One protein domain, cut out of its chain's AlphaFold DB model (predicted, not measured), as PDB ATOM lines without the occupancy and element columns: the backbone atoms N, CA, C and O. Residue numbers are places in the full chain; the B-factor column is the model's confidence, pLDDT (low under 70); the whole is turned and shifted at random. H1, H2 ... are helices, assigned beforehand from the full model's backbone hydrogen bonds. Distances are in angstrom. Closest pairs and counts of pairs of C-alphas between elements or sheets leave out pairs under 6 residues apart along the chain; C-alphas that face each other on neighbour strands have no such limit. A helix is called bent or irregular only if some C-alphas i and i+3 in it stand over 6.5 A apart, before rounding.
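Overview. This is residues 10 to 93 of the 97 residues of an uncharacterized protein of Candidatus Bathyarchaeota archaeon (UniProt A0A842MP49). This is an open string of helices with no closed core: H1 and H2 meet near their ends as a corner, H3 follows at the far end of H2, and the chain then folds back to the short H4. From there residues 64 to 93, which include H5, stick out as a long arm, and this arm makes much of the length. The printed part has 84 residues with five named helices, H1 to H5 in chain order, and no named strand; the class is all helix. The whole is extended, with a radius of gyration of the C-alphas of 20.9 A, and only just elongated, spanning 61 by 38 by 21 A.

Arrangement. Begin with H1, residues 10 to 23, and go on to H2, residues 26 to 40, across a tight link. These two touch, H1 with residues 16 to 20 alone and H2 with residues 26 to 32 alone; their closest C-alphas are those of Phe 20 and Ile 26, 5.3 A apart. Their lines are about perpendicular at 71 degrees, only just past a steep tilt. Next look at H3, residues 43 to 52, which touches no helix and is apart from H2 across another tight link. H4, residues 63 to 68, is apart from H2, but only just, with the closest C-alphas 8.3 A from each other. H5, residues 78 to 92, is apart from the other four helices. In the backbones of H1, H3, H4 and H5 every O i to N i+4 pair is within hydrogen-bond range; in H2 it is 9 of 11.

Along the chain. Find C-alpha 10 at (42.588, 129.104, 99.802); from there H1 runs 20.2 A to Tyr 23. H2 starts at C-alpha 26, at (52.953, 132.995, 111.563), and runs 22.0 A to Thr 40; it is irregular, with C-alphas 27 and 30 at 7.3 A, against about 5 A in a regular helix. H3 covers 14.5 A from Pro 43 to Lys 52, and H4 8.6 A from Ser 63 to Ala 68. H5 runs 21.3 A from Ser 78 to C-alpha 92 at (84.967, 107.831, 122.685).

Size, cuts and confidence. The two C-alphas farthest apart are those of Glu 44 and Thr 93, at 62.2 A. Without residues 64 to 93, which stand free, the body of 54 residues spans 41 by 23 by 15 A. The printed part has no cut, and no link is long; those from H3 to H4 and from H4 to H5 are short. The mean pLDDT of the printed part is 81.6; look for values under 70 at residue 41, residues 59 to 61 and residues 89 to 93.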
ATOM      1  N   LYS A  10      42.571 127.675 100.151       95.06
ATOM      2  CA  LYS A  10      42.588 129.104  99.802       95.06
ATOM      3  C   LYS A  10      42.247 129.939 101.026       95.06
ATOM      4  O   LYS A  10      43.023 130.823 101.384       95.06
ATOM      5  N   VAL A  11      41.165 129.580 101.721       93.19
ATOM      6  CA  VAL A  11      40.755 130.234 102.974       93.19
ATOM      7  C   VAL A  11      41.872 130.147 104.017       93.19
ATOM      8  O   VAL A  11      42.207 131.133 104.674       93.19
ATOM      9  N   TRP A  12      42.513 128.981 104.143       93.44
ATOM     10  CA  TRP A  12      43.629 128.795 105.069       93.44
ATOM     11  C   TRP A  12      44.842 129.667 104.723       93.44
ATOM     12  O   TRP A  12      45.502 130.205 105.616       93.44
ATOM     13  N   SER A  13      45.141 129.831 103.436       94.81
ATOM     14  CA  SER A  13      46.257 130.652 102.960       94.81
ATOM     15  C   SER A  13      46.023 132.146 103.185       94.81
ATOM     16  O   SER A  13      46.931 132.842 103.648       94.81
ATOM     17  N   GLU A  14      44.811 132.633 102.923       95.38
ATOM     18  CA  GLU A  14      44.419 134.020 103.200       95.38
ATOM     19  C   GLU A  14      44.492 134.328 104.695       95.38
ATOM     20  O   GLU A  14      45.139 135.297 105.096       95.38
ATOM     21  N   PHE A  15      43.969 133.434 105.536       93.81
ATOM     22  CA  PHE A  15      44.052 133.579 106.987       93.81
ATOM     23  C   PHE A  15      45.503 133.683 107.486       93.81
ATOM     24  O   PHE A  15      45.840 134.573 108.268       93.81
ATOM     25  N   LYS A  16      46.416 132.820 107.010       94.56
ATOM     26  CA  LYS A  16      47.848 132.917 107.372       94.56
ATOM     27  C   LYS A  16      48.443 134.272 106.987       94.56
ATOM     28  O   LYS A  16      49.266 134.800 107.738       94.56
ATOM     29  N   LYS A  17      48.055 134.812 105.828       96.31
ATOM     30  CA  LYS A  17      48.531 136.107 105.331       96.31
ATOM     31  C   LYS A  17      48.077 137.242 106.243       96.31
ATOM     32  O   LYS A  17      48.913 138.057 106.620       96.31
ATOM     33  N   GLU A  18      46.815 137.255 106.661       95.31
ATOM     34  CA  GLU A  18      46.302 138.245 107.616       95.31
ATOM     35  C   GLU A  18      47.023 138.170 108.966       95.31
ATOM     36  O   GLU A  18      47.468 139.186 109.503       95.31
ATOM     37  N   VAL A  19      47.221 136.958 109.500       95.38
ATOM     38  CA  VAL A  19      47.968 136.759 110.752       95.38
ATOM     39  C   VAL A  19      49.401 137.281 110.618       95.38
ATOM     40  O   VAL A  19      49.910 137.942 111.528       95.38
ATOM     41  N   PHE A  20      50.054 137.014 109.486       94.56
ATOM     42  CA  PHE A  20      51.400 137.509 109.220       94.56
ATOM     43  C   PHE A  20      51.435 139.036 109.093       94.56
ATOM     44  O   PHE A  20      52.299 139.659 109.699       94.56
ATOM     45  N   GLN A  21      50.485 139.648 108.384       95.50
ATOM     46  CA  GLN A  21      50.384 141.106 108.266       95.50
ATOM     47  C   GLN A  21      50.168 141.781 109.625       95.50
ATOM     48  O   GLN A  21      50.757 142.822 109.897       95.50
ATOM     49  N   LYS A  22      49.372 141.165 110.503       95.25
ATOM     50  CA  LYS A  22      49.046 141.702 111.828       95.25
ATOM     51  C   LYS A  22      50.189 141.589 112.839       95.25
ATOM     52  O   LYS A  22      50.353 142.473 113.674       95.25
ATOM     53  N   TYR A  23      50.952 140.495 112.808       93.31
ATOM     54  CA  TYR A  23      51.950 140.180 113.844       93.31
ATOM     55  C   TYR A  23      53.397 140.116 113.343       93.31
ATOM     56  O   TYR A  23      54.299 139.849 114.136       93.31
ATOM     57  N   GLY A  24      53.628 140.267 112.038       93.31
ATOM     58  CA  GLY A  24      54.923 140.024 111.397       93.31
ATOM     59  C   GLY A  24      55.389 138.565 111.476       93.31
ATOM     60  O   GLY A  24      56.554 138.266 111.225       93.31
ATOM     61  N   SER A  25      54.522 137.634 111.899       90.44
ATOM     62  CA  SER A  25      54.900 136.240 112.129       90.44
ATOM     63  C   SER A  25      53.709 135.288 112.129       90.44
ATOM     64  O   SER A  25      52.692 135.525 112.777       90.44
ATOM     65  N   ILE A  26      53.899 134.119 111.516       91.19
ATOM     66  CA  ILE A  26      52.953 132.995 111.563       91.19
ATOM     67  C   ILE A  26      52.904 132.287 112.928       91.19
ATOM     68  O   ILE A  26      52.008 131.485 113.182       91.19
ATOM     69  N   ARG A  27      53.820 132.593 113.862       92.12
ATOM     70  CA  ARG A  27      53.837 131.981 115.209       92.12
ATOM     71  C   ARG A  27      52.580 132.290 116.034       92.12
ATOM     72  O   ARG A  27      52.356 131.654 117.061       92.12
ATOM     73  N   LYS A  28      51.767 133.262 115.605       91.88
ATOM     74  CA  LYS A  28      50.507 133.657 116.251       91.88
ATOM     75  C   LYS A  28      49.261 132.980 115.670       91.88
ATOM     76  O   LYS A  28      48.190 133.180 116.229       91.88
ATOM     77  N   ILE A  29      49.391 132.129 114.644       92.56
ATOM     78  CA  ILE A  29      48.256 131.424 114.012       92.56
ATOM     79  C   ILE A  29      47.401 130.696 115.050       92.56
ATOM     80  O   ILE A  29      46.193 130.899 115.100       92.56
ATOM     81  N   SER A  30      48.019 129.892 115.917       87.50
ATOM     82  CA  SER A  30      47.289 129.135 116.942       87.50
ATOM     83  C   SER A  30      46.503 130.039 117.891       87.50
ATOM     84  O   SER A  30      45.396 129.691 118.288       87.50
ATOM     85  N   SER A  31      47.041 131.218 118.214       89.00
ATOM     86  CA  SER A  31      46.370 132.196 119.071       89.00
ATOM     87  C   SER A  31      45.173 132.851 118.385       89.00
ATOM     88  O   SER A  31      44.184 133.118 119.059       89.00
ATOM     89  N   GLU A  32      45.255 133.145 117.086       91.56
ATOM     90  CA  GLU A  32      44.137 133.747 116.348       91.56
ATOM     91  C   GLU A  32      43.039 132.720 116.063       91.56
ATOM     92  O   GLU A  32      41.866 133.031 116.247       91.56
ATOM     93  N   VAL A  33      43.404 131.473 115.737       89.69
ATOM     94  CA  VAL A  33      42.442 130.360 115.650       89.69
ATOM     95  C   VAL A  33      41.717 130.178 116.982       89.69
ATOM     96  O   VAL A  33      40.495 130.076 117.010       89.69
ATOM     97  N   GLU A  34      42.444 130.188 118.102       85.56
ATOM     98  CA  GLU A  34      41.828 130.082 119.425       85.56
ATOM     99  C   GLU A  34      40.852 131.232 119.704       85.56
ATOM    100  O   GLU A  34      39.759 130.985 120.206       85.56
ATOM    101  N   LYS A  35      41.212 132.480 119.377       88.00
ATOM    102  CA  LYS A  35      40.302 133.625 119.542       88.00
ATOM    103  C   LYS A  35      39.035 133.469 118.709       88.00
ATOM    104  O   LYS A  35      37.952 133.707 119.233       88.00
ATOM    105  N   LEU A  36      39.171 133.048 117.453       86.88
ATOM    106  CA  LEU A  36      38.050 132.885 116.531       86.88
ATOM    107  C   LEU A  36      37.111 131.755 116.976       86.88
ATOM    108  O   LEU A  36      35.890 131.902 116.940       86.88
ATOM    109  N   LEU A  37      37.676 130.657 117.486       81.19
ATOM    110  CA  LEU A  37      36.904 129.592 118.123       81.19
ATOM    111  C   LEU A  37      36.209 130.093 119.391       81.19
ATOM    112  O   LEU A  37      35.031 129.826 119.578       81.19
ATOM    113  N   ARG A  38      36.883 130.865 120.249       78.19
ATOM    114  CA  ARG A  38      36.255 131.440 121.453       78.19
ATOM    115  C   ARG A  38      35.108 132.390 121.131       78.19
ATOM    116  O   ARG A  38      34.144 132.410 121.881       78.19
ATOM    117  N   SER A  39      35.203 133.164 120.049       78.69
ATOM    118  CA  SER A  39      34.128 134.079 119.647       78.69
ATOM    119  C   SER A  39      32.921 133.368 119.034       78.69
ATOM    120  O   SER A  39      31.853 133.962 118.961       78.69
ATOM    121  N   THR A  40      33.080 132.123 118.574       72.00
ATOM    122  CA  THR A  40      32.005 131.330 117.946       72.00
ATOM    123  C   THR A  40      31.485 130.195 118.825       72.00
ATOM    124  O   THR A  40      30.369 129.723 118.623       72.00
ATOM    125  N   ILE A  41      32.264 129.746 119.809       69.69
ATOM    126  CA  ILE A  41      31.866 128.700 120.745       69.69
ATOM    127  C   ILE A  41      30.863 129.268 121.746       69.69
ATOM    128  O   ILE A  41      31.198 130.105 122.579       69.69
ATOM    129  N   VAL A  42      29.653 128.716 121.708       75.12
ATOM    130  CA  VAL A  42      28.692 128.781 122.809       75.12
ATOM    131  C   VAL A  42      29.074 127.665 123.794       75.12
ATOM    132  O   VAL A  42      28.967 126.486 123.427       75.12
ATOM    133  N   PRO A  43      29.578 127.975 125.003       72.38
ATOM    134  CA  PRO A  43      30.055 126.972 125.961       72.38
ATOM    135  C   PRO A  43      29.035 125.858 126.234       72.38
ATOM    136  O   PRO A  43      29.393 124.684 126.337       72.38
ATOM    137  N   GLU A  44      27.753 126.211 126.261       71.75
ATOM    138  CA  GLU A  44      26.625 125.309 126.476       71.75
ATOM    139  C   GLU A  44      26.479 124.294 125.334       71.75
ATOM    140  O   GLU A  44      26.212 123.113 125.577       71.75
ATOM    141  N   ALA A  45      26.710 124.718 124.087       75.25
ATOM    142  CA  ALA A  45      26.655 123.839 122.920       75.25
ATOM    143  C   ALA A  45      27.792 122.806 122.941       75.25
ATOM    144  O   ALA A  45      27.579 121.639 122.609       75.25
ATOM    145  N   VAL A  46      28.980 123.210 123.398       74.62
ATOM    146  CA  VAL A  46      30.135 122.314 123.541       74.62
ATOM    147  C   VAL A  46      29.882 121.269 124.627       74.62
ATOM    148  O   VAL A  46      30.041 120.076 124.372       74.62
ATOM    149  N   VAL A  47      29.417 121.685 125.809       79.75
ATOM    150  CA  VAL A  47      29.075 120.762 126.908       79.75
ATOM    151  C   VAL A  47      27.967 119.786 126.494       79.75
ATOM    152  O   VAL A  47      28.061 118.590 126.771       79.75
ATOM    153  N   SER A  48      26.945 120.268 125.780       78.94
ATOM    154  CA  SER A  48      25.876 119.428 125.221       78.94
ATOM    155  C   SER A  48      26.406 118.405 124.210       78.94
ATOM    156  O   SER A  48      26.030 117.233 124.256       78.94
ATOM    157  N   GLY A  49      27.337 118.807 123.339       80.75
ATOM    158  CA  GLY A  49      28.016 117.904 122.407       80.75
ATOM    159  C   GLY A  49      28.769 116.776 123.115       80.75
ATOM    160  O   GLY A  49      28.615 115.615 122.742       80.75
ATOM    161  N   PHE A  50      29.514 117.089 124.181       80.38
ATOM    162  CA  PHE A  50      30.202 116.078 124.991       80.38
ATOM    163  C   PHE A  50      29.226 115.105 125.668       80.38
ATOM    164  O   PHE A  50      29.446 113.894 125.614       80.38
ATOM    165  N   LYS A  51      28.099 115.599 126.202       84.06
ATOM    166  CA  LYS A  51      27.048 114.729 126.760       84.06
ATOM    167  C   LYS A  51      26.500 113.744 125.727       84.06
ATOM    168  O   LYS A  51      26.305 112.577 126.051       84.06
ATOM    169  N   LYS A  52      26.296 114.181 124.479       85.12
ATOM    170  CA  LYS A  52      25.794 113.315 123.393       85.12
ATOM    171  C   LYS A  52      26.734 112.158 123.046       85.12
ATOM    172  O   LYS A  52      26.263 111.146 122.546       85.12
ATOM    173  N   ILE A  53      28.032 112.286 123.324       85.75
ATOM    174  CA  ILE A  53      29.030 111.221 123.122       85.75
ATOM    175  C   ILE A  53      29.384 110.478 124.422       85.75
ATOM    176  O   ILE A  53      30.386 109.771 124.470       85.75
ATOM    177  N   GLY A  54      28.576 110.637 125.478       82.00
ATOM    178  CA  GLY A  54      28.745 109.935 126.753       82.00
ATOM    179  C   GLY A  54      29.856 110.487 127.649       82.00
ATOM    180  O   GLY A  54      30.284 109.806 128.576       82.00
ATOM    181  N   LEU A  55      30.340 111.704 127.384       82.06
ATOM    182  CA  LEU A  55      31.378 112.355 128.182       82.06
ATOM    183  C   LEU A  55      30.785 113.487 129.026       82.06
ATOM    184  O   LEU A  55      30.134 114.399 128.514       82.06
ATOM    185  N   GLU A  56      31.066 113.483 130.329       77.38
ATOM    186  CA  GLU A  56      30.742 114.619 131.192       77.38
ATOM    187  C   GLU A  56      31.827 115.697 131.107       77.38
ATOM    188  O   GLU A  56      32.894 115.599 131.715       77.38
ATOM    189  N   ALA A  57      31.545 116.765 130.361       73.19
ATOM    190  CA  ALA A  57      32.366 117.969 130.372       73.19
ATOM    191  C   ALA A  57      31.898 118.920 131.486       73.19
ATOM    192  O   ALA A  57      30.754 119.371 131.486       73.19
ATOM    193  N   ARG A  58      32.798 119.287 132.411       71.69
ATOM    194  CA  ARG A  58      32.529 120.260 133.494       71.69
ATOM    195  C   ARG A  58      32.700 121.730 133.065       71.69
ATOM    196  O   ARG A  58      32.908 122.592 133.910       71.69
ATOM    197  N   GLY A  59      32.652 122.010 131.761       67.56
ATOM    198  CA  GLY A  59      32.856 123.341 131.177       67.56
ATOM    199  C   GLY A  59      33.972 123.387 130.130       67.56
ATOM    200  O   GLY A  59      34.493 122.353 129.709       67.56
ATOM    201  N   VAL A  60      34.330 124.601 129.702       69.12
ATOM    202  CA  VAL A  60      35.381 124.867 128.706       69.12
ATOM    203  C   VAL A  60      36.610 125.444 129.414       69.12
ATOM    204  O   VAL A  60      36.502 126.435 130.124       69.12
ATOM    205  N   ILE A  61      37.777 124.825 129.224       69.50
ATOM    206  CA  ILE A  61      39.044 125.222 129.866       69.50
ATOM    207  C   ILE A  61      39.849 126.093 128.898       69.50
ATOM    208  O   ILE A  61      39.865 125.829 127.690       69.50
ATOM    209  N   SER A  62      40.530 127.128 129.395       70.19
ATOM    210  CA  SER A  62      41.324 128.012 128.536       70.19
ATOM    211  C   SER A  62      42.732 127.485 128.210       70.19
ATOM    212  O   SER A  62      43.319 126.737 128.988       70.19
ATOM    213  N   SER A  63      43.330 127.870 127.069       72.06
ATOM    214  CA  SER A  63      44.723 127.486 126.759       72.06
ATOM    215  C   SER A  63      45.727 127.932 127.832       72.06
ATOM    216  O   SER A  63      46.630 127.149 128.139       72.06
ATOM    217  N   PRO A  64      45.627 129.145 128.416       77.44
ATOM    218  CA  PRO A  64      46.458 129.532 129.555       77.44
ATOM    219  C   PRO A  64      46.302 128.594 130.757       77.44
ATOM    220  O   PRO A  64      47.308 128.156 131.309       77.44
ATOM    221  N   GLU A  65      45.075 128.211 131.117       75.44
ATOM    222  CA  GLU A  65      44.819 127.258 132.207       75.44
ATOM    223  C   GLU A  65      45.394 125.872 131.913       75.44
ATOM    224  O   GLU A  65      45.972 125.239 132.796       75.44
ATOM    225  N   ILE A  66      45.290 125.404 130.666       78.81
ATOM    226  CA  ILE A  66      45.910 124.145 130.240       78.81
ATOM    227  C   ILE A  66      47.424 124.233 130.414       78.81
ATOM    228  O   ILE A  66      48.025 123.311 130.956       78.81
ATOM    229  N   LYS A  67      48.049 125.335 129.976       76.75
ATOM    230  CA  LYS A  67      49.495 125.552 130.132       76.75
ATOM    231  C   LYS A  67      49.907 125.591 131.602       76.75
ATOM    232  O   LYS A  67      50.918 124.986 131.932       76.75
ATOM    233  N   ALA A  68      49.121 126.235 132.462       79.25
ATOM    234  CA  ALA A  68      49.373 126.290 133.900       79.25
ATOM    235  C   ALA A  68      49.259 124.912 134.572       79.25
ATOM    236  O   ALA A  68      50.010 124.613 135.493       79.25
ATOM    237  N   LYS A  69      48.353 124.052 134.091       79.81
ATOM    238  CA  LYS A  69      48.180 122.675 134.583       79.81
ATOM    239  C   LYS A  69      49.136 121.660 133.946       79.81
ATOM    240  O   LYS A  69      49.069 120.482 134.299       79.81
ATOM    241  N   ARG A  70      49.992 122.056 132.992       81.56
ATOM    242  CA  ARG A  70      50.930 121.108 132.374       81.56
ATOM    243  C   ARG A  70      51.909 120.596 133.430       81.56
ATOM    244  O   ARG A  70      52.478 121.408 134.158       81.56
ATOM    245  N   PRO A  71      52.156 119.275 133.486       80.75
ATOM    246  CA  PRO A  71      53.217 118.738 134.318       80.75
ATOM    247  C   PRO A  71      54.538 119.400 133.938       80.75
ATOM    248  O   PRO A  71      54.919 119.415 132.765       80.75
ATOM    249  N   ILE A  72      55.236 119.945 134.931       78.00
ATOM    250  CA  ILE A  72      56.614 120.383 134.749       78.00
ATOM    251  C   ILE A  72      57.429 119.105 134.566       78.00
ATOM    252  O   ILE A  72      57.487 118.268 135.470       78.00
ATOM    253  N   LEU A  73      57.998 118.925 133.374       75.25
ATOM    254  CA  LEU A  73      58.892 117.806 133.104       75.25
ATOM    255  C   LEU A  73      60.065 117.903 134.083       75.25
ATOM    256  O   LEU A  73      60.754 118.920 134.139       75.25
ATOM    257  N   LYS A  74      60.241 116.867 134.906       77.00
ATOM    258  CA  LYS A  74      61.373 116.766 135.825       77.00
ATOM    259  C   LYS A  74      62.583 116.259 135.049       77.00
ATOM    260  O   LYS A  74      62.471 115.270 134.330       77.00
ATOM    261  N   GLY A  75      63.724 116.898 135.262       74.12
ATOM    262  CA  GLY A  75      64.989 116.526 134.640       74.12
ATOM    263  C   GLY A  75      65.468 117.542 133.603       74.12
ATOM    264  O   GLY A  75      64.755 118.499 133.291       74.12
ATOM    265  N   PRO A  76      66.701 117.360 133.110       78.44
ATOM    266  CA  PRO A  76      67.267 118.233 132.097       78.44
ATOM    267  C   PRO A  76      66.429 118.172 130.811       78.44
ATOM    268  O   PRO A  76      65.860 117.120 130.495       78.44
ATOM    269  N   PRO A  77      66.347 119.278 130.051       82.94
ATOM    270  CA  PRO A  77      65.720 119.278 128.738       82.94
ATOM    271  C   PRO A  77      66.276 118.151 127.865       82.94
ATOM    272  O   PRO A  77      67.470 117.844 127.908       82.94
ATOM    273  N   SER A  78      65.426 117.558 127.030       78.94
ATOM    274  CA  SER A  78      65.825 116.517 126.075       78.94
ATOM    275  C   SER A  78      67.033 116.923 125.227       78.94
ATOM    276  O   SER A  78      67.903 116.111 124.934       78.94
ATOM    277  N   GLU A  79      67.123 118.203 124.885       83.56
ATOM    278  CA  GLU A  79      68.210 118.822 124.144       83.56
ATOM    279  C   GLU A  79      69.546 118.708 124.882       83.56
ATOM    280  O   GLU A  79      70.584 118.470 124.262       83.56
ATOM    281  N   GLU A  80      69.532 118.851 126.206       84.75
ATOM    282  CA  GLU A  80      70.721 118.755 127.046       84.75
ATOM    283  C   GLU A  80      71.192 117.304 127.182       84.75
ATOM    284  O   GLU A  80      72.386 117.041 127.028       84.75
ATOM    285  N   ILE A  81      70.257 116.362 127.329       83.12
ATOM    286  CA  ILE A  81      70.539 114.919 127.315       83.12
ATOM    287  C   ILE A  81      71.167 114.515 125.972       83.12
ATOM    288  O   ILE A  81      72.221 113.880 125.932       83.12
ATOM    289  N   ILE A  82      70.574 114.942 124.852       84.06
ATOM    290  CA  ILE A  82      71.089 114.657 123.502       84.06
ATOM    291  C   ILE A  82      72.479 115.281 123.303       84.06
ATOM    292  O   ILE A  82      73.360 114.670 122.691       84.06
ATOM    293  N   ARG A  83      72.708 116.490 123.832       85.69
ATOM    294  CA  ARG A  83      74.014 117.158 123.776       85.69
ATOM    295  C   ARG A  83      75.077 116.383 124.555       85.69
ATOM    296  O   ARG A  83      76.193 116.245 124.056       85.69
ATOM    297  N   GLU A  84      74.756 115.867 125.740       86.12
ATOM    298  CA  GLU A  84      75.672 115.013 126.505       86.12
ATOM    299  C   GLU A  84      75.971 113.693 125.797       86.12
ATOM    300  O   GLU A  84      77.135 113.304 125.719       86.12
ATOM    301  N   MET A  85      74.956 113.033 125.235       83.25
ATOM    302  CA  MET A  85      75.143 111.798 124.466       83.25
ATOM    303  C   MET A  85      76.094 112.016 123.285       83.25
ATOM    304  O   MET A  85      76.999 111.213 123.067       83.25
ATOM    305  N   ARG A  86      75.958 113.141 122.566       81.06
ATOM    306  CA  ARG A  86      76.904 113.514 121.503       81.06
ATOM    307  C   ARG A  86      78.308 113.766 122.041       81.06
ATOM    308  O   ARG A  86      79.260 113.277 121.450       81.06
ATOM    309  N   ARG A  87      78.461 114.497 123.150       79.81
ATOM    310  CA  ARG A  87      79.787 114.737 123.752       79.81
ATOM    311  C   ARG A  87      80.478 113.434 124.145       79.81
ATOM    312  O   ARG A  87      81.661 113.293 123.868       79.81
ATOM    313  N   LYS A  88      79.749 112.489 124.747       77.94
ATOM    314  CA  LYS A  88      80.289 111.174 125.118       77.94
ATOM    315  C   LYS A  88      80.684 110.359 123.883       77.94
ATOM    316  O   LYS A  88      81.818 109.905 123.817       77.94
ATOM    317  N   GLY A  89      79.824 110.292 122.863       68.06
ATOM    318  CA  GLY A  89      80.147 109.591 121.611       68.06
ATOM    319  C   GLY A  89      81.318 110.204 120.826       68.06
ATOM    320  O   GLY A  89      82.066 109.486 120.167       68.06
ATOM    321  N   VAL A  90      81.533 111.521 120.922       58.53
ATOM    322  CA  VAL A  90      82.691 112.207 120.316       58.53
ATOM    323  C   VAL A  90      83.967 112.008 121.147       58.53
ATOM    324  O   VAL A  90      85.051 111.882 120.590       58.53
ATOM    325  N   ALA A  91      83.858 111.929 122.476       56.75
ATOM    326  CA  ALA A  91      84.994 111.645 123.356       56.75
ATOM    327  C   ALA A  91      85.488 110.189 123.255       56.75
ATOM    328  O   ALA A  91      86.668 109.934 123.472       56.75
ATOM    329  N   GLU A  92      84.610 109.241 122.915       57.38
ATOM    330  CA  GLU A  92      84.967 107.831 122.685       57.38
ATOM    331  C   GLU A  92      85.639 107.584 121.325       57.38
ATOM    332  O   GLU A  92      86.338 106.588 121.160       57.38
ATOM    333  N   THR A  93      85.464 108.486 120.356       56.75
ATOM    334  CA  THR A  93      86.001 108.355 118.988       56.75
ATOM    335  C   THR A  93      87.327 109.087 118.758       56.75
ATOM    336  O   THR A  93      87.911 108.959 117.683       56.75
TER     337      THR A  93